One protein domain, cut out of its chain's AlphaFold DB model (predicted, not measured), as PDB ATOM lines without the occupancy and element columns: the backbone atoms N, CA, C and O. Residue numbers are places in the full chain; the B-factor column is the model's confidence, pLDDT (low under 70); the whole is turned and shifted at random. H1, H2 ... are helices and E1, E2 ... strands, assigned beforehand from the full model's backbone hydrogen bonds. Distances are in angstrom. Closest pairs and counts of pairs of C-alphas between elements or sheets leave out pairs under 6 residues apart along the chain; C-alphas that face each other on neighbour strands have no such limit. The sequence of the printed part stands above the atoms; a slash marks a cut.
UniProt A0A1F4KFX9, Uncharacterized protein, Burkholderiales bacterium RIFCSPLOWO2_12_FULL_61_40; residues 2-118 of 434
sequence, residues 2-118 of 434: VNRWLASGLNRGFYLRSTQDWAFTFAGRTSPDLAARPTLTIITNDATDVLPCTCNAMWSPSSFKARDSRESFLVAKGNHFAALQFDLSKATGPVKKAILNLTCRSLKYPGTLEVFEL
ATOM      1  N   VAL A   2      -3.158 -59.799  48.183       90.88
ATOM      2  CA  VAL A   2      -3.525 -60.335  49.515       90.88
ATOM      3  C   VAL A   2      -2.819 -61.641  49.919       90.88
ATOM      4  O   VAL A   2      -2.289 -61.706  51.020       90.88
ATOM      5  N   ASN A   3      -2.705 -62.642  49.030       90.50
ATOM      6  CA  ASN A   3      -1.938 -63.867  49.332       90.50
ATOM      7  C   ASN A   3      -0.487 -63.583  49.758       90.50
ATOM      8  O   ASN A   3       0.017 -64.228  50.669       90.50
ATOM      9  N   ARG A   4       0.181 -62.604  49.129       89.81
ATOM     10  CA  ARG A   4       1.547 -62.221  49.513       89.81
ATOM     11  C   ARG A   4       1.574 -61.560  50.886       89.81
ATOM     12  O   ARG A   4       2.475 -61.852  51.654       89.81
ATOM     13  N   TRP A   5       0.591 -60.710  51.189       90.88
ATOM     14  CA  TRP A   5       0.492 -60.025  52.482       90.88
ATOM     15  C   TRP A   5       0.340 -61.005  53.637       90.88
ATOM     16  O   TRP A   5       1.044 -60.873  54.632       90.88
ATOM     17  N   LEU A   6      -0.529 -62.006  53.479       88.00
ATOM     18  CA  LEU A   6      -0.713 -63.060  54.476       88.00
ATOM     19  C   LEU A   6       0.541 -63.933  54.605       88.00
ATOM     20  O   LEU A   6       0.982 -64.195  55.717       88.00
ATOM     21  N   ALA A   7       1.158 -64.322  53.484       87.81
ATOM     22  CA  ALA A   7       2.363 -65.154  53.497       87.81
ATOM     23  C   ALA A   7       3.585 -64.447  54.111       87.81
ATOM     24  O   ALA A   7       4.401 -65.095  54.759       87.81
ATOM     25  N   SER A   8       3.729 -63.134  53.908       85.00
ATOM     26  CA  SER A   8       4.855 -62.361  54.442       85.00
ATOM     27  C   SER A   8       4.566 -61.698  55.793       85.00
ATOM     28  O   SER A   8       5.457 -61.059  56.341       85.00
ATOM     29  N   GLY A   9       3.319 -61.734  56.274       83.38
ATOM     30  CA  GLY A   9       2.864 -60.952  57.429       83.38
ATOM     31  C   GLY A   9       2.853 -59.429  57.212       83.38
ATOM     32  O   GLY A   9       2.692 -58.675  58.167       83.38
ATOM     33  N   LEU A  10       3.022 -58.946  55.973       82.38
ATOM     34  CA  LEU A  10       3.089 -57.511  55.667       82.38
ATOM     35  C   LEU A  10       1.767 -57.040  55.062       82.38
ATOM     36  O   LEU A  10       1.566 -57.113  53.848       82.38
ATOM     37  N   ASN A  11       0.871 -56.518  55.896       86.75
ATOM     38  CA  ASN A  11      -0.374 -55.902  55.441       86.75
ATOM     39  C   ASN A  11      -0.118 -54.517  54.829       86.75
ATOM     40  O   ASN A  11      -0.154 -53.497  55.518       86.75
ATOM     41  N   ARG A  12       0.152 -54.486  53.523       86.88
ATOM     42  CA  ARG A  12       0.568 -53.254  52.844       86.88
ATOM     43  C   ARG A  12      -0.587 -52.319  52.488       86.88
ATOM     44  O   ARG A  12      -0.381 -51.114  52.460       86.88
ATOM     45  N   GLY A  13      -1.793 -52.841  52.272       92.06
ATOM     46  CA  GLY A  13      -2.953 -52.047  51.859       92.06
ATOM     47  C   GLY A  13      -2.948 -51.659  50.374       92.06
ATOM     48  O   GLY A  13      -2.080 -52.060  49.592       92.06
ATOM     49  N   PHE A  14      -3.958 -50.889  49.974       95.06
ATOM     50  CA  PHE A  14      -4.229 -50.523  48.584       95.06
ATOM     51  C   PHE A  14      -3.932 -49.054  48.308       95.06
ATOM     52  O   PHE A  14      -4.365 -48.184  49.058       95.06
ATOM     53  N   TYR A  15      -3.263 -48.785  47.190       95.06
ATOM     54  CA  TYR A  15      -3.071 -47.458  46.620       95.06
ATOM     55  C   TYR A  15      -4.011 -47.278  45.433       95.06
ATOM     56  O   TYR A  15      -4.058 -48.124  44.536       95.06
ATOM     57  N   LEU A  16      -4.748 -46.173  45.425       96.25
ATOM     58  CA  LEU A  16      -5.743 -45.861  44.410       96.25
ATOM     59  C   LEU A  16      -5.313 -44.635  43.604       96.25
ATOM     60  O   LEU A  16      -5.033 -43.568  44.165       96.25
ATOM     61  N   ARG A  17      -5.334 -44.779  42.278       95.50
ATOM     62  CA  ARG A  17      -5.229 -43.674  41.312       95.50
ATOM     63  C   ARG A  17      -6.287 -43.830  40.219       95.50
ATOM     64  O   ARG A  17      -6.922 -44.875  40.108       95.50
ATOM     65  N   SER A  18      -6.503 -42.777  39.444       95.12
ATOM     66  CA  SER A  18      -7.478 -42.769  38.353       95.12
ATOM     67  C   SER A  18      -6.834 -42.282  37.064       95.12
ATOM     68  O   SER A  18      -5.899 -41.478  37.094       95.12
ATOM     69  N   THR A  19      -7.362 -42.740  35.932       94.31
ATOM     70  CA  THR A  19      -7.036 -42.210  34.601       94.31
ATOM     71  C   THR A  19      -7.843 -40.957  34.244       94.31
ATOM     72  O   THR A  19      -7.563 -40.327  33.226       94.31
ATOM     73  N   GLN A  20      -8.820 -40.581  35.075       93.69
ATOM     74  CA  GLN A  20      -9.733 -39.461  34.857       93.69
ATOM     75  C   GLN A  20      -9.285 -38.208  35.621       93.69
ATOM     76  O   GLN A  20      -8.966 -38.281  36.808       93.69
ATOM     77  N   ASP A  21      -9.297 -37.055  34.951       93.19
ATOM     78  CA  ASP A  21      -8.924 -35.759  35.536       93.19
ATOM     79  C   ASP A  21      -9.956 -35.285  36.572       93.19
ATOM     80  O   ASP A  21      -9.613 -34.656  37.575       93.19
ATOM     81  N   TRP A  22     -11.230 -35.626  36.363       93.00
ATOM     82  CA  TRP A  22     -12.294 -35.377  37.334       93.00
ATOM     83  C   TRP A  22     -12.311 -36.432  38.437       93.00
ATOM     84  O   TRP A  22     -12.325 -37.634  38.177       93.00
ATOM     85  N   ALA A  23     -12.352 -35.964  39.683       93.44
ATOM     86  CA  ALA A  23     -12.280 -36.846  40.833       93.44
ATOM     87  C   ALA A  23     -13.479 -37.795  40.927       93.44
ATOM     88  O   ALA A  23     -14.633 -37.392  40.774       93.44
ATOM     89  N   PHE A  24     -13.178 -39.047  41.253       96.38
ATOM     90  CA  PHE A  24     -14.144 -39.993  41.790       96.38
ATOM     91  C   PHE A  24     -14.259 -39.716  43.284       96.38
ATOM     92  O   PHE A  24     -13.235 -39.652  43.973       96.38
ATOM     93  N   THR A  25     -15.482 -39.574  43.787       96.69
ATOM     94  CA  THR A  25     -15.728 -39.414  45.224       96.69
ATOM     95  C   THR A  25     -16.241 -40.723  45.790       96.69
ATOM     96  O   THR A  25     -17.339 -41.155  45.443       96.69
ATOM     97  N   PHE A  26     -15.482 -41.332  46.693       98.06
ATOM     98  CA  PHE A  26     -15.859 -42.570  47.366       98.06
ATOM     99  C   PHE A  26     -16.297 -42.315  48.806       98.06
ATOM    100  O   PHE A  26     -15.853 -41.362  49.451       98.06
ATOM    101  N   ALA A  27     -17.162 -43.183  49.323       98.19
ATOM    102  CA  ALA A  27     -17.446 -43.254  50.751       98.19
ATOM    103  C   ALA A  27     -16.203 -43.726  51.529       98.19
ATOM    104  O   ALA A  27     -15.529 -44.667  51.116       98.19
ATOM    105  N   GLY A  28     -15.903 -43.070  52.649       96.94
ATOM    106  CA  GLY A  28     -14.803 -43.428  53.546       96.94
ATOM    107  C   GLY A  28     -15.241 -44.364  54.677       96.94
ATOM    108  O   GLY A  28     -16.423 -44.692  54.822       96.94
ATOM    109  N   ARG A  29     -14.284 -44.796  55.504       95.69
ATOM    110  CA  ARG A  29     -14.499 -45.773  56.589       95.69
ATOM    111  C   ARG A  29     -15.473 -45.312  57.679       95.69
ATOM    112  O   ARG A  29     -16.078 -46.150  58.340       95.69
ATOM    113  N   THR A  30     -15.654 -44.004  57.861       95.50
ATOM    114  CA  THR A  30     -16.620 -43.421  58.809       95.50
ATOM    115  C   THR A  30     -17.847 -42.841  58.116       95.50
ATOM    116  O   THR A  30     -18.573 -42.062  58.726       95.50
ATOM    117  N   SER A  31     -18.108 -43.219  56.858       96.69
ATOM    118  CA  SER A  31     -19.350 -42.877  56.158       96.69
ATOM    119  C   SER A  31     -20.573 -43.065  57.077       96.69
ATOM    120  O   SER A  31     -20.663 -44.115  57.730       96.69
ATOM    121  N   PRO A  32     -21.510 -42.095  57.140       96.44
ATOM    122  CA  PRO A  32     -22.735 -42.246  57.927       96.44
ATOM    123  C   PRO A  32     -23.617 -43.379  57.388       96.44
ATOM    124  O   PRO A  32     -24.269 -44.073  58.160       96.44
ATOM    125  N   ASP A  33     -23.566 -43.629  56.078       96.81
ATOM    126  CA  ASP A  33     -24.104 -44.846  55.479       96.81
ATOM    127  C   ASP A  33     -23.123 -46.005  55.711       96.81
ATOM    128  O   ASP A  33     -22.031 -46.032  55.128       96.81
ATOM    129  N   LEU A  34     -23.513 -46.940  56.585       95.94
ATOM    130  CA  LEU A  34     -22.734 -48.129  56.934       95.94
ATOM    131  C   LEU A  34     -22.530 -49.064  55.738       95.94
ATOM    132  O   LEU A  34     -21.447 -49.630  55.604       95.94
ATOM    133  N   ALA A  35     -23.534 -49.202  54.868       96.25
ATOM    134  CA  ALA A  35     -23.476 -50.095  53.712       96.25
ATOM    135  C   ALA A  35     -22.547 -49.553  52.616       96.25
ATOM    136  O   ALA A  35     -22.002 -50.321  51.827       96.25
ATOM    137  N   ALA A  36     -22.322 -48.236  52.591       97.38
ATOM    138  CA  ALA A  36     -21.391 -47.606  51.664       97.38
ATOM    139  C   ALA A  36     -19.915 -47.698  52.091       97.38
ATOM    140  O   ALA A  36     -19.040 -47.338  51.302       97.38
ATOM    141  N   ARG A  37     -19.609 -48.123  53.324       97.88
ATOM    142  CA  ARG A  37     -18.226 -48.151  53.826       97.88
ATOM    143  C   ARG A  37     -17.369 -49.147  53.030       97.88
ATOM    144  O   ARG A  37     -17.849 -50.238  52.721       97.88
ATOM    145  N   PRO A  38     -16.095 -48.823  52.734       98.12
ATOM    146  CA  PRO A  38     -15.217 -49.743  52.021       98.12
ATOM    147  C   PRO A  38     -15.035 -51.067  52.771       98.12
ATOM    148  O   PRO A  38     -14.820 -51.078  53.988       98.12
ATOM    149  N   THR A  39     -15.063 -52.178  52.036       97.81
ATOM    150  CA  THR A  39     -14.799 -53.521  52.577       97.81
ATOM    151  C   THR A  39     -13.842 -54.303  51.688       97.81
ATOM    152  O   THR A  39     -13.766 -54.081  50.477       97.81
ATOM    153  N   LEU A  40     -13.120 -55.242  52.294       97.50
ATOM    154  CA  LEU A  40     -12.349 -56.259  51.593       97.50
ATOM    155  C   LEU A  40     -12.959 -57.624  51.904       97.50
ATOM    156  O   LEU A  40     -12.871 -58.104  53.032       97.50
ATOM    157  N   THR A  41     -13.571 -58.258  50.909       97.06
ATOM    158  CA  THR A  41     -14.053 -59.636  51.034       97.06
ATOM    159  C   THR A  41     -12.937 -60.601  50.660       97.06
ATOM    160  O   THR A  41     -12.407 -60.526  49.549       97.06
ATOM    161  N   ILE A  42     -12.595 -61.518  51.560       96.12
ATOM    162  CA  ILE A  42     -11.608 -62.578  51.342       96.12
ATOM    163  C   ILE A  42     -12.333 -63.918  51.327       96.12
ATOM    164  O   ILE A  42     -13.071 -64.237  52.250       96.12
ATOM    165  N   ILE A  43     -12.118 -64.697  50.269       95.56
ATOM    166  CA  ILE A  43     -12.683 -66.037  50.105       95.56
ATOM    167  C   ILE A  43     -11.531 -67.039  50.107       95.56
ATOM    168  O   ILE A  43     -10.640 -66.971  49.247       95.56
ATOM    169  N   THR A  44     -11.561 -67.968  51.056       92.25
ATOM    170  CA  THR A  44     -10.603 -69.074  51.197       92.25
ATOM    171  C   THR A  44     -11.290 -70.403  50.859       92.25
ATOM    172  O   THR A  44     -12.333 -70.417  50.200       92.25
ATOM    173  N   ASN A  45     -10.689 -71.542  51.209       88.19
ATOM    174  CA  ASN A  45     -11.387 -72.830  51.125       88.19
ATOM    175  C   ASN A  45     -12.506 -72.946  52.163       88.19
ATOM    176  O   ASN A  45     -13.543 -73.531  51.861       88.19
ATOM    177  N   ASP A  46     -12.280 -72.374  53.342       88.19
ATOM    178  CA  ASP A  46     -13.024 -72.717  54.554       88.19
ATOM    179  C   ASP A  46     -13.928 -71.572  55.025       88.19
ATOM    180  O   ASP A  46     -14.878 -71.799  55.770       88.19
ATOM    181  N   ALA A  47     -13.659 -70.339  54.580       91.94
ATOM    182  CA  ALA A  47     -14.368 -69.151  55.035       91.94
ATOM    183  C   ALA A  47     -14.543 -68.087  53.940       91.94
ATOM    184  O   ALA A  47     -13.818 -68.023  52.943       91.94
ATOM    185  N   THR A  48     -15.535 -67.224  54.161       94.56
ATOM    186  CA  THR A  48     -15.673 -65.933  53.484       94.56
ATOM    187  C   THR A  48     -15.731 -64.844  54.543       94.56
ATOM    188  O   THR A  48     -16.729 -64.716  55.251       94.56
ATOM    189  N   ASP A  49     -14.671 -64.050  54.628       94.31
ATOM    190  CA  ASP A  49     -14.543 -62.961  55.589       94.31
ATOM    191  C   ASP A  49     -14.808 -61.619  54.909       94.31
ATOM    192  O   ASP A  49     -14.237 -61.316  53.858       94.31
ATOM    193  N   VAL A  50     -15.656 -60.786  55.514       95.38
ATOM    194  CA  VAL A  50     -15.879 -59.399  55.084       95.38
ATOM    195  C   VAL A  50     -15.176 -58.477  56.066       95.38
ATOM    196  O   VAL A  50     -15.613 -58.296  57.202       95.38
ATOM    197  N   LEU A  51     -14.063 -57.902  55.625       95.38
ATOM    198  CA  LEU A  51     -13.180 -57.111  56.470       95.38
ATOM    199  C   LEU A  51     -13.496 -55.621  56.296       95.38
ATOM    200  O   LEU A  51     -13.462 -55.124  55.162       95.38
ATOM    201  N   PRO A  52     -13.810 -54.885  57.376       94.81
ATOM    202  CA  PRO A  52     -14.037 -53.450  57.291       94.81
ATOM    203  C   PRO A  52     -12.723 -52.705  57.040       94.81
ATOM    204  O   PRO A  52     -11.653 -53.114  57.495       94.81
ATOM    205  N   CYS A  53     -12.807 -51.580  56.333       94.12
ATOM    206  CA  CYS A  53     -11.685 -50.655  56.207       94.12
ATOM    207  C   CYS A  53     -11.337 -50.072  57.579       94.12
ATOM    208  O   CYS A  53     -12.168 -49.416  58.209       94.12
ATOM    209  N   THR A  54     -10.107 -50.283  58.037       91.38
ATOM    210  CA  THR A  54      -9.631 -49.754  59.321       91.38
ATOM    211  C   THR A  54      -9.062 -48.353  59.172       91.38
ATOM    212  O   THR A  54      -9.263 -47.515  60.055       91.38
ATOM    213  N   CYS A  55      -8.435 -48.070  58.025       89.62
ATOM    214  CA  CYS A  55      -7.750 -46.809  57.753       89.62
ATOM    215  C   CYS A  55      -7.974 -46.371  56.309       89.62
ATOM    216  O   CYS A  55      -7.890 -47.186  55.388       89.62
ATOM    217  N   ASN A  56      -8.175 -45.071  56.102       92.00
ATOM    218  CA  ASN A  56      -8.075 -44.472  54.781       92.00
ATOM    219  C   ASN A  56      -7.381 -43.112  54.852       92.00
ATOM    220  O   ASN A  56      -7.531 -42.384  55.830       92.00
ATOM    221  N   ALA A  57      -6.655 -42.763  53.796       90.56
ATOM    222  CA  ALA A  57      -6.002 -41.469  53.654       90.56
ATOM    223  C   ALA A  57      -6.178 -40.948  52.227       90.56
ATOM    224  O   ALA A  57      -6.235 -41.742  51.288       90.56
ATOM    225  N   MET A  58      -6.208 -39.624  52.058       92.00
ATOM    226  CA  MET A  58      -6.109 -38.988  50.746       92.00
ATOM    227  C   MET A  58      -5.106 -37.842  50.752       92.00
ATOM    228  O   MET A  58      -4.948 -37.137  51.751       92.00
ATOM    229  N   TRP A  59      -4.456 -37.625  49.614       91.25
ATOM    230  CA  TRP A  59      -3.524 -36.518  49.435       91.25
ATOM    231  C   TRP A  59      -3.546 -35.985  48.006       91.25
ATOM    232  O   TRP A  59      -4.084 -36.603  47.087       91.25
ATOM    233  N   SER A  60      -2.966 -34.798  47.841       90.69
ATOM    234  CA  SER A  60      -2.798 -34.130  46.557       90.69
ATOM    235  C   SER A  60      -1.373 -33.593  46.448       90.69
ATOM    236  O   SER A  60      -0.911 -32.972  47.408       90.69
ATOM    237  N   PRO A  61      -0.682 -33.769  45.307       88.50
ATOM    238  CA  PRO A  61       0.631 -33.162  45.084       88.50
ATOM    239  C   PRO A  61       0.618 -31.633  45.155       88.50
ATOM    240  O   PRO A  61       1.652 -31.028  45.414       88.50
ATOM    241  N   SER A  62      -0.542 -30.997  44.950       86.81
ATOM    242  CA  SER A  62      -0.677 -29.540  44.989       86.81
ATOM    243  C   SER A  62      -0.854 -28.982  46.408       86.81
ATOM    244  O   SER A  62      -1.134 -27.794  46.568       86.81
ATOM    245  N   SER A  63      -0.770 -29.821  47.446       82.06
ATOM    246  CA  SER A  63      -0.992 -29.427  48.838       82.06
ATOM    247  C   SER A  63       0.022 -30.077  49.769       82.06
ATOM    248  O   SER A  63       0.245 -31.282  49.740       82.06
ATOM    249  N   PHE A  64       0.565 -29.283  50.688       72.50
ATOM    250  CA  PHE A  64       1.358 -29.773  51.817       72.50
ATOM    251  C   PHE A  64       0.495 -30.135  53.040       72.50
ATOM    252  O   PHE A  64       1.015 -30.647  54.031       72.50
ATOM    253  N   LYS A  65      -0.816 -29.854  52.994       71.31
ATOM    254  CA  LYS A  65      -1.783 -30.196  54.044       71.31
ATOM    255  C   LYS A  65      -2.481 -31.512  53.720       71.31
ATOM    256  O   LYS A  65      -2.947 -31.698  52.591       71.31
ATOM    257  N   ALA A  66      -2.610 -32.369  54.730       72.12
ATOM    258  CA  ALA A  66      -3.527 -33.498  54.687       72.12
ATOM    259  C   ALA A  66      -4.979 -32.993  54.646       72.12
ATOM    260  O   ALA A  66      -5.287 -31.913  55.153       72.12
ATOM    261  N   ARG A  67      -5.871 -33.777  54.040       82.50
ATOM    262  CA  ARG A  67      -7.315 -33.548  54.107       82.50
ATOM    263  C   ARG A  67      -7.951 -34.688  54.884       82.50
ATOM    264  O   ARG A  67      -7.551 -35.839  54.706       82.50
ATOM    265  N   ASP A  68      -8.938 -34.365  55.712       87.69
ATOM    266  CA  ASP A  68      -9.745 -35.395  56.356       87.69
ATOM    267  C   ASP A  68     -10.434 -36.226  55.273       87.69
ATOM    268  O   ASP A  68     -11.060 -35.684  54.362       87.69
ATOM    269  N   SER A  69     -10.252 -37.538  55.355       92.38
ATOM    270  CA  SER A  69     -10.793 -38.488  54.389       92.38
ATOM    271  C   SER A  69     -11.735 -39.504  55.027       92.38
ATOM    272  O   SER A  69     -12.249 -40.385  54.339       92.38
ATOM    273  N   ARG A  70     -11.959 -39.424  56.344       92.88
ATOM    274  CA  ARG A  70     -12.637 -40.471  57.117       92.88
ATOM    275  C   ARG A  70     -14.037 -40.767  56.585       92.88
ATOM    276  O   ARG A  70     -14.381 -41.930  56.388       92.88
ATOM    277  N   GLU A  71     -14.813 -39.734  56.267       95.75
ATOM    278  CA  GLU A  71     -16.172 -39.897  55.736       95.75
ATOM    279  C   GLU A  71     -16.229 -40.089  54.216       95.75
ATOM    280  O   GLU A  71     -17.165 -40.716  53.705       95.75
ATOM    281  N   SER A  72     -15.258 -39.538  53.483       96.56
ATOM    282  CA  SER A  72     -15.157 -39.631  52.024       96.56
ATOM    283  C   SER A  72     -13.743 -39.334  51.534       96.56
ATOM    284  O   SER A  72     -13.035 -38.537  52.145       96.56
ATOM    285  N   PHE A  73     -13.346 -39.927  50.409       96.69
ATOM    286  CA  PHE A  73     -12.048 -39.669  49.786       96.69
ATOM    287  C   PHE A  73     -12.161 -39.494  48.271       96.69
ATOM    288  O   PHE A  73     -13.116 -39.954  47.640       96.69
ATOM    289  N   LEU A  74     -11.170 -38.810  47.698       95.88
ATOM    290  CA  LEU A  74     -11.110 -38.461  46.281       95.88
ATOM    291  C   LEU A  74      -9.983 -39.212  45.575       95.88
ATOM    292  O   LEU A  74      -8.894 -39.365  46.130       95.88
ATOM    293  N   VAL A  75     -10.223 -39.603  44.324       96.56
ATOM    294  CA  VAL A  75      -9.197 -40.159  43.431       96.56
ATOM    295  C   VAL A  75      -9.311 -39.508  42.052       96.56
ATOM    296  O   VAL A  75     -10.373 -39.552  41.439       96.56
ATOM    297  N   ALA A  76      -8.231 -38.896  41.567       95.44
ATOM    298  CA  ALA A  76      -8.171 -38.163  40.301       95.44
ATOM    299  C   ALA A  76      -6.758 -38.222  39.711       95.44
ATOM    300  O   ALA A  76      -5.767 -38.147  40.446       95.44
ATOM    301  N   LYS A  77      -6.656 -38.290  38.384       95.44
ATOM    302  CA  LYS A  77      -5.388 -38.350  37.655       95.44
ATOM    303  C   LYS A  77      -4.472 -37.194  38.046       95.44
ATOM    304  O   LYS A  77      -4.832 -36.029  37.928       95.44
ATOM    305  N   GLY A  78      -3.285 -37.535  38.545       92.31
ATOM    306  CA  GLY A  78      -2.230 -36.579  38.899       92.31
ATOM    307  C   GLY A  78      -2.551 -35.619  40.051       92.31
ATOM    308  O   GLY A  78      -1.668 -34.867  40.451       92.31
ATOM    309  N   ASN A  79      -3.771 -35.637  40.598       92.06
ATOM    310  CA  ASN A  79      -4.235 -34.595  41.510       92.06
ATOM    311  C   ASN A  79      -4.741 -35.130  42.852       92.06
ATOM    312  O   ASN A  79      -4.507 -34.498  43.880       92.06
ATOM    313  N   HIS A  80      -5.398 -36.292  42.871       94.12
ATOM    314  CA  HIS A  80      -5.899 -36.895  44.104       94.12
ATOM    315  C   HIS A  80      -5.591 -38.385  44.148       94.12
ATOM    316  O   HIS A  80      -5.938 -39.136  43.238       94.12
ATOM    317  N   PHE A  81      -4.973 -38.804  45.242       94.50
ATOM    318  CA  PHE A  81      -4.628 -40.191  45.501       94.50
ATOM    319  C   PHE A  81      -5.223 -40.627  46.826       94.50
ATOM    320  O   PHE A  81      -5.376 -39.801  47.731       94.50
ATOM    321  N   ALA A  82      -5.508 -41.920  46.945       95.00
ATOM    322  CA  ALA A  82      -5.997 -42.491  48.186       95.00
ATOM    323  C   ALA A  82      -5.267 -43.781  48.560       95.00
ATOM    324  O   ALA A  82      -4.759 -44.509  47.705       95.00
ATOM    325  N   ALA A  83      -5.240 -44.052  49.859       93.81
ATOM    326  CA  ALA A  83      -4.736 -45.274  50.458       93.81
ATOM    327  C   ALA A  83      -5.826 -45.893  51.335       93.81
ATOM    328  O   ALA A  83      -6.517 -45.161  52.045       93.81
ATOM    329  N   LEU A  84      -5.958 -47.218  51.301       94.06
ATOM    330  CA  LEU A  84      -6.894 -47.985  52.127       94.06
ATOM    331  C   LEU A  84      -6.171 -49.149  52.804       94.06
ATOM    332  O   LEU A  84      -5.392 -49.854  52.161       94.06
ATOM    333  N   GLN A  85      -6.485 -49.398  54.072       92.50
ATOM    334  CA  GLN A  85      -6.012 -50.570  54.807       92.50
ATOM    335  C   GLN A  85      -7.183 -51.272  55.504       92.50
ATOM    336  O   GLN A  85      -8.168 -50.643  55.896       92.50
ATOM    337  N   PHE A  86      -7.061 -52.592  55.626       93.31
ATOM    338  CA  PHE A  86      -8.063 -53.499  56.182       93.31
ATOM    339  C   PHE A  86      -7.382 -54.403  57.206       93.31
ATOM    340  O   PHE A  86      -6.239 -54.794  56.984       93.31
ATOM    341  N   ASP A  87      -8.056 -54.758  58.297       89.81
ATOM    342  CA  ASP A  87      -7.515 -55.713  59.270       89.81
ATOM    343  C   ASP A  87      -7.595 -57.142  58.719       89.81
ATOM    344  O   ASP A  87      -8.682 -57.688  58.542       89.81
ATOM    345  N   LEU A  88      -6.433 -57.737  58.445       89.94
ATOM    346  CA  LEU A  88      -6.310 -59.087  57.894       89.94
ATOM    347  C   LEU A  88      -6.177 -60.175  58.965       89.94
ATOM    348  O   LEU A  88      -6.052 -61.341  58.601       89.94
ATOM    349  N   SER A  89      -6.201 -59.832  60.258       87.44
ATOM    350  CA  SER A  89      -5.953 -60.774  61.363       87.44
ATOM    351  C   SER A  89      -6.886 -61.991  61.372       87.44
ATOM    352  O   SER A  89      -6.510 -63.052  61.865       87.44
ATOM    353  N   LYS A  90      -8.090 -61.855  60.802       85.06
ATOM    354  CA  LYS A  90      -9.089 -62.929  60.703       85.06
ATOM    355  C   LYS A  90      -8.929 -63.820  59.471       85.06
ATOM    356  O   LYS A  90      -9.435 -64.937  59.470       85.06
ATOM    357  N   ALA A  91      -8.231 -63.353  58.437       86.06
ATOM    358  CA  ALA A  91      -8.076 -64.101  57.198       86.06
ATOM    359  C   ALA A  91      -6.981 -65.160  57.356       86.06
ATOM    360  O   ALA A  91      -5.801 -64.837  57.501       86.06
ATOM    361  N   THR A  92      -7.367 -66.433  57.300       81.38
ATOM    362  CA  THR A  92      -6.448 -67.565  57.465       81.38
ATOM    363  C   THR A  92      -6.470 -68.491  56.252       81.38
ATOM    364  O   THR A  92      -7.494 -68.674  55.599       81.38
ATOM    365  N   GLY A  93      -5.315 -69.075  55.934       84.69
ATOM    366  CA  GLY A  93      -5.163 -70.005  54.814       84.69
ATOM    367  C   GLY A  93      -5.073 -69.346  53.425       84.69
ATOM    368  O   GLY A  93      -5.038 -68.119  53.298       84.69
ATOM    369  N   PRO A  94      -4.980 -70.158  52.353       89.94
ATOM    370  CA  PRO A  94      -4.814 -69.661  50.989       89.94
ATOM    371  C   PRO A  94      -6.046 -68.896  50.482       89.94
ATOM    372  O   PRO A  94      -7.165 -69.414  50.475       89.94
ATOM    373  N   VAL A  95      -5.835 -67.679  49.976       93.69
ATOM    374  CA  VAL A  95      -6.895 -66.848  49.393       93.69
ATOM    375  C   VAL A  95      -7.152 -67.270  47.952       93.69
ATOM    376  O   VAL A  95      -6.271 -67.163  47.095       93.69
ATOM    377  N   LYS A  96      -8.386 -67.688  47.662       94.94
ATOM    378  CA  LYS A  96      -8.863 -67.953  46.297       94.94
ATOM    379  C   LYS A  96      -9.248 -66.673  45.575       94.94
ATOM    380  O   LYS A  96      -8.968 -66.511  44.390       94.94
ATOM    381  N   LYS A  97      -9.925 -65.772  46.286       95.94
ATOM    382  CA  LYS A  97     -10.447 -64.526  45.727       95.94
ATOM    383  C   LYS A  97     -10.433 -63.432  46.785       95.94
ATOM    384  O   LYS A  97     -10.771 -63.674  47.938       95.94
ATOM    385  N   ALA A  98     -10.060 -62.229  46.368       95.75
ATOM    386  CA  ALA A  98     -10.166 -61.018  47.166       95.75
ATOM    387  C   ALA A  98     -10.958 -59.975  46.372       95.75
ATOM    388  O   ALA A  98     -10.679 -59.770  45.189       95.75
ATOM    389  N   ILE A  99     -11.945 -59.347  47.005       97.00
ATOM    390  CA  ILE A  99     -12.837 -58.367  46.380       97.00
ATOM    391  C   ILE A  99     -12.780 -57.084  47.202       97.00
ATOM    392  O   ILE A  99     -13.208 -57.066  48.353       97.00
ATOM    393  N   LEU A 100     -12.235 -56.020  46.614       97.44
ATOM    394  CA  LEU A 100     -12.285 -54.678  47.185       97.44
ATOM    395  C   LEU A 100     -13.611 -54.027  46.773       97.44
ATOM    396  O   LEU A 100     -13.806 -53.740  45.593       97.44
ATOM    397  N   ASN A 101     -14.505 -53.791  47.732       97.69
ATOM    398  CA  ASN A 101     -15.786 -53.133  47.491       97.69
ATOM    399  C   ASN A 101     -15.687 -51.657  47.881       97.69
ATOM    400  O   ASN A 101     -15.380 -51.335  49.030       97.69
ATOM    401  N   LEU A 102     -15.970 -50.769  46.926       98.06
ATOM    402  CA  LEU A 102     -15.973 -49.318  47.105       98.06
ATOM    403  C   LEU A 102     -17.287 -48.734  46.586       98.06
ATOM    404  O   LEU A 102     -17.704 -49.054  45.472       98.06
ATOM    405  N   THR A 103     -17.883 -47.809  47.336       97.81
ATOM    406  CA  THR A 103     -19.082 -47.083  46.896       97.81
ATOM    407  C   THR A 103     -18.699 -45.721  46.337       97.81
ATOM    408  O   THR A 103     -18.298 -44.820  47.079       97.81
ATOM    409  N   CYS A 104     -18.820 -45.565  45.017       96.31
ATOM    410  CA  CYS A 104     -18.628 -44.289  44.334       96.31
ATOM    411  C   CYS A 104     -19.890 -43.431  44.487       96.31
ATOM    412  O   CYS A 104     -20.932 -43.739  43.918       96.31
ATOM    413  N   ARG A 105     -19.795 -42.348  45.260       95.19
ATOM    414  CA  ARG A 105     -20.894 -41.406  45.522       95.19
ATOM    415  C   ARG A 105     -21.091 -40.389  44.406       95.19
ATOM    416  O   ARG A 105     -22.188 -39.876  44.233       95.19
ATOM    417  N   SER A 106     -20.019 -40.044  43.697       93.06
ATOM    418  CA  SER A 106     -20.078 -39.091  42.593       93.06
ATOM    419  C   SER A 106     -19.008 -39.398  41.558       93.06
ATOM    420  O   SER A 106     -17.849 -39.646  41.900       93.06
ATOM    421  N   LEU A 107     -19.432 -39.377  40.297       91.44
ATOM    422  CA  LEU A 107     -18.618 -39.593  39.114       91.44
ATOM    423  C   LEU A 107     -19.130 -38.657  38.018       91.44
ATOM    424  O   LEU A 107     -20.251 -38.822  37.544       91.44
ATOM    425  N   LYS A 108     -18.325 -37.670  37.614       92.25
ATOM    426  CA  LYS A 108     -18.737 -36.738  36.551       92.25
ATOM    427  C   LYS A 108     -18.604 -37.348  35.155       92.25
ATOM    428  O   LYS A 108     -19.453 -37.122  34.302       92.25
ATOM    429  N   TYR A 109     -17.535 -38.108  34.934       93.31
ATOM    430  CA  TYR A 109     -17.212 -38.740  33.658       93.31
ATOM    431  C   TYR A 109     -16.720 -40.164  33.899       93.31
ATOM    432  O   TYR A 109     -16.078 -40.399  34.924       93.31
ATOM    433  N   PRO A 110     -16.959 -41.103  32.968       90.00
ATOM    434  CA  PRO A 110     -16.404 -42.444  33.072       90.00
ATOM    435  C   PRO A 110     -14.873 -42.397  33.137       90.00
ATOM    436  O   PRO A 110     -14.226 -41.478  32.629       90.00
ATOM    437  N   GLY A 111     -14.284 -43.410  33.758       90.69
ATOM    438  CA  GLY A 111     -12.841 -43.570  33.815       90.69
ATOM    439  C   GLY A 111     -12.451 -44.863  34.510       90.69
ATOM    440  O   GLY A 111     -13.303 -45.626  34.964       90.69
ATOM    441  N   THR A 112     -11.149 -45.100  34.599       95.31
ATOM    442  CA  THR A 112     -10.601 -46.313  35.202       95.31
ATOM    443  C   THR A 112     -10.066 -45.988  36.585       95.31
ATOM    444  O   THR A 112      -9.198 -45.127  36.724       95.31
ATOM    445  N   LEU A 113     -10.563 -46.698  37.601       95.88
ATOM    446  CA  LEU A 113      -9.902 -46.768  38.898       95.88
ATOM    447  C   LEU A 113      -8.812 -47.833  38.812       95.88
ATOM    448  O   LEU A 113      -9.091 -48.998  38.532       95.88
ATOM    449  N   GLU A 114      -7.578 -47.436  39.064       96.38
ATOM    450  CA  GLU A 114      -6.442 -48.340  39.077       96.38
ATOM    451  C   GLU A 114      -6.066 -48.648  40.534       96.38
ATOM    452  O   GLU A 114      -5.910 -47.742  41.359       96.38
ATOM    453  N   VAL A 115      -5.924 -49.939  40.845       95.94
ATOM    454  CA  VAL A 115      -5.681 -50.449  42.200       95.94
ATOM    455  C   VAL A 115      -4.292 -51.070  42.264       95.94
ATOM    456  O   VAL A 115      -4.000 -52.033  41.554       95.94
ATOM    457  N   PHE A 116      -3.451 -50.544  43.147       95.06
ATOM    458  CA  PHE A 116      -2.088 -51.017  43.370       95.06
ATOM    459  C   PHE A 116      -1.890 -51.452  44.817       95.06
ATOM    460  O   PHE A 116      -2.661 -51.113  45.712       95.06
ATOM    461  N   GLU A 117      -0.812 -52.183  45.042       92.00
ATOM    462  CA  GLU A 117      -0.267 -52.431  46.369       92.00
ATOM    463  C   GLU A 117       0.475 -51.176  46.837       92.00
ATOM    464  O   GLU A 117       1.295 -50.624  46.100       92.00
ATOM    465  N   LEU A 118       0.190 -50.717  48.055       88.56
ATOM    466  CA  LEU A 118       1.018 -49.694  48.690       88.56
ATOM    467  C   LEU A 118       2.403 -50.274  48.980       88.56
ATOM    468  O   LEU A 118       2.549 -51.426  49.385       88.56
TER     469      LEU A 118
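This is residues 2 to 118 of the 434 residues of an uncharacterized protein of Burkholderiales bacterium RIFCSPLOWO2_12_FULL_61_40 (UniProt A0A1F4KFX9). The domain is a two-sheet sandwich in which a six-strand sheet, curled like part of a barrel, has a smaller three-strand sheet over part of it, near one end of the long axis, with the strands of the two crossed at 53 degrees. The chain is wound as a jelly roll, one long antiparallel hairpin laid over both sheets, and the short helix H1 sits toward the other end of the long axis, grazing the large sheet. The printed part has 117 residues, with H1 first and then nine strands, E1 to E9; the large sheet runs E7, E3, E4, E6, E1, E9 and the small one E5, E2, E8, both antiparallel. The class is mostly strand, though under half of the residues, 56, are in named elements. The whole is compact, with a radius of gyration of the C-alphas of 14.6 A, and its C-alphas span 43 by 29 by 26 A, only just elongated.

Start at H1, residues 2 to 8; its residues 2 to 5 only graze the large sheet, and its closest approach to E7, residues 97 to 101, is between the C-alphas of Val 2 and Ala 98, 7.1 A apart. In H1 every O i to N i+4 pair is within hydrogen-bond range. Next comes E1, residues 14 to 18, an inner strand antiparallel to edge strand E9, residues 113 to 117; look for N 15 and O 116 at 2.8 A. On to E2, residues 24 to 27, the inner strand of the small sheet: N 25 is 3.0 A from O 106 of E8, residues 104 to 106, and N 26 is 2.9 A from O 73 of E5, residues 72 to 75. E3, residues 39 to 43, and E4, residues 48 to 59, form a hairpin, with N 42 and O 49 2.8 A apart. E3 also has E7 as its antiparallel neighbour, with N 41 and O 99 at 2.8 A. The pairing of E4 is staggered: its residues 48 to 52 pair with E3, and 53 to 59 with E6, residues 81 to 86, where N 57 and O 83 are 3.0 A apart. E6 in turn is antiparallel to E1, with N 16 and O 82 at 2.8 A. Between the sheets, the closest C-alphas of E5 and E6 are those of Val 75 and Phe 81, 5.0 A apart. E7 runs on into E8 across a break of 2 residues, at 25 degrees. The jelly roll's four nested pairs are E1 with E9, E2 with E8, E3 with E7, and E4 with E6. E1 and E3 are among the pairs that stay apart.

Find C-alpha 2 at (-3.525, -60.335, 49.515), where H1 begins; it runs 9.9 A to C-alpha 8. E4, the longest strand, goes from C-alpha 48 at (-15.673, -65.933, 53.484) to C-alpha 59 at (-3.524, -36.518, 49.435), 32.1 A. E6 measures 17.4 A, E9 13.4 A, E1 13.2 A, E3 12.9 A and E7 12.7 A; E5, E2 and E8 are shorter. E9 ends at C-alpha 117, at (-0.267, -52.431, 46.369).

The two C-alphas farthest apart are those of Asp 46 and Ser 62, 45.9 A. The printed part has no cut. Its long links are E2 to E3, with 11 residues, and E4 to E5, with 12; the C-alphas of the latter, residues 60 to 71, lie 12 to 22 A from the mean of all C-alphas. The mean pLDDT of the printed part is 92.4, and no printed residue is under 70.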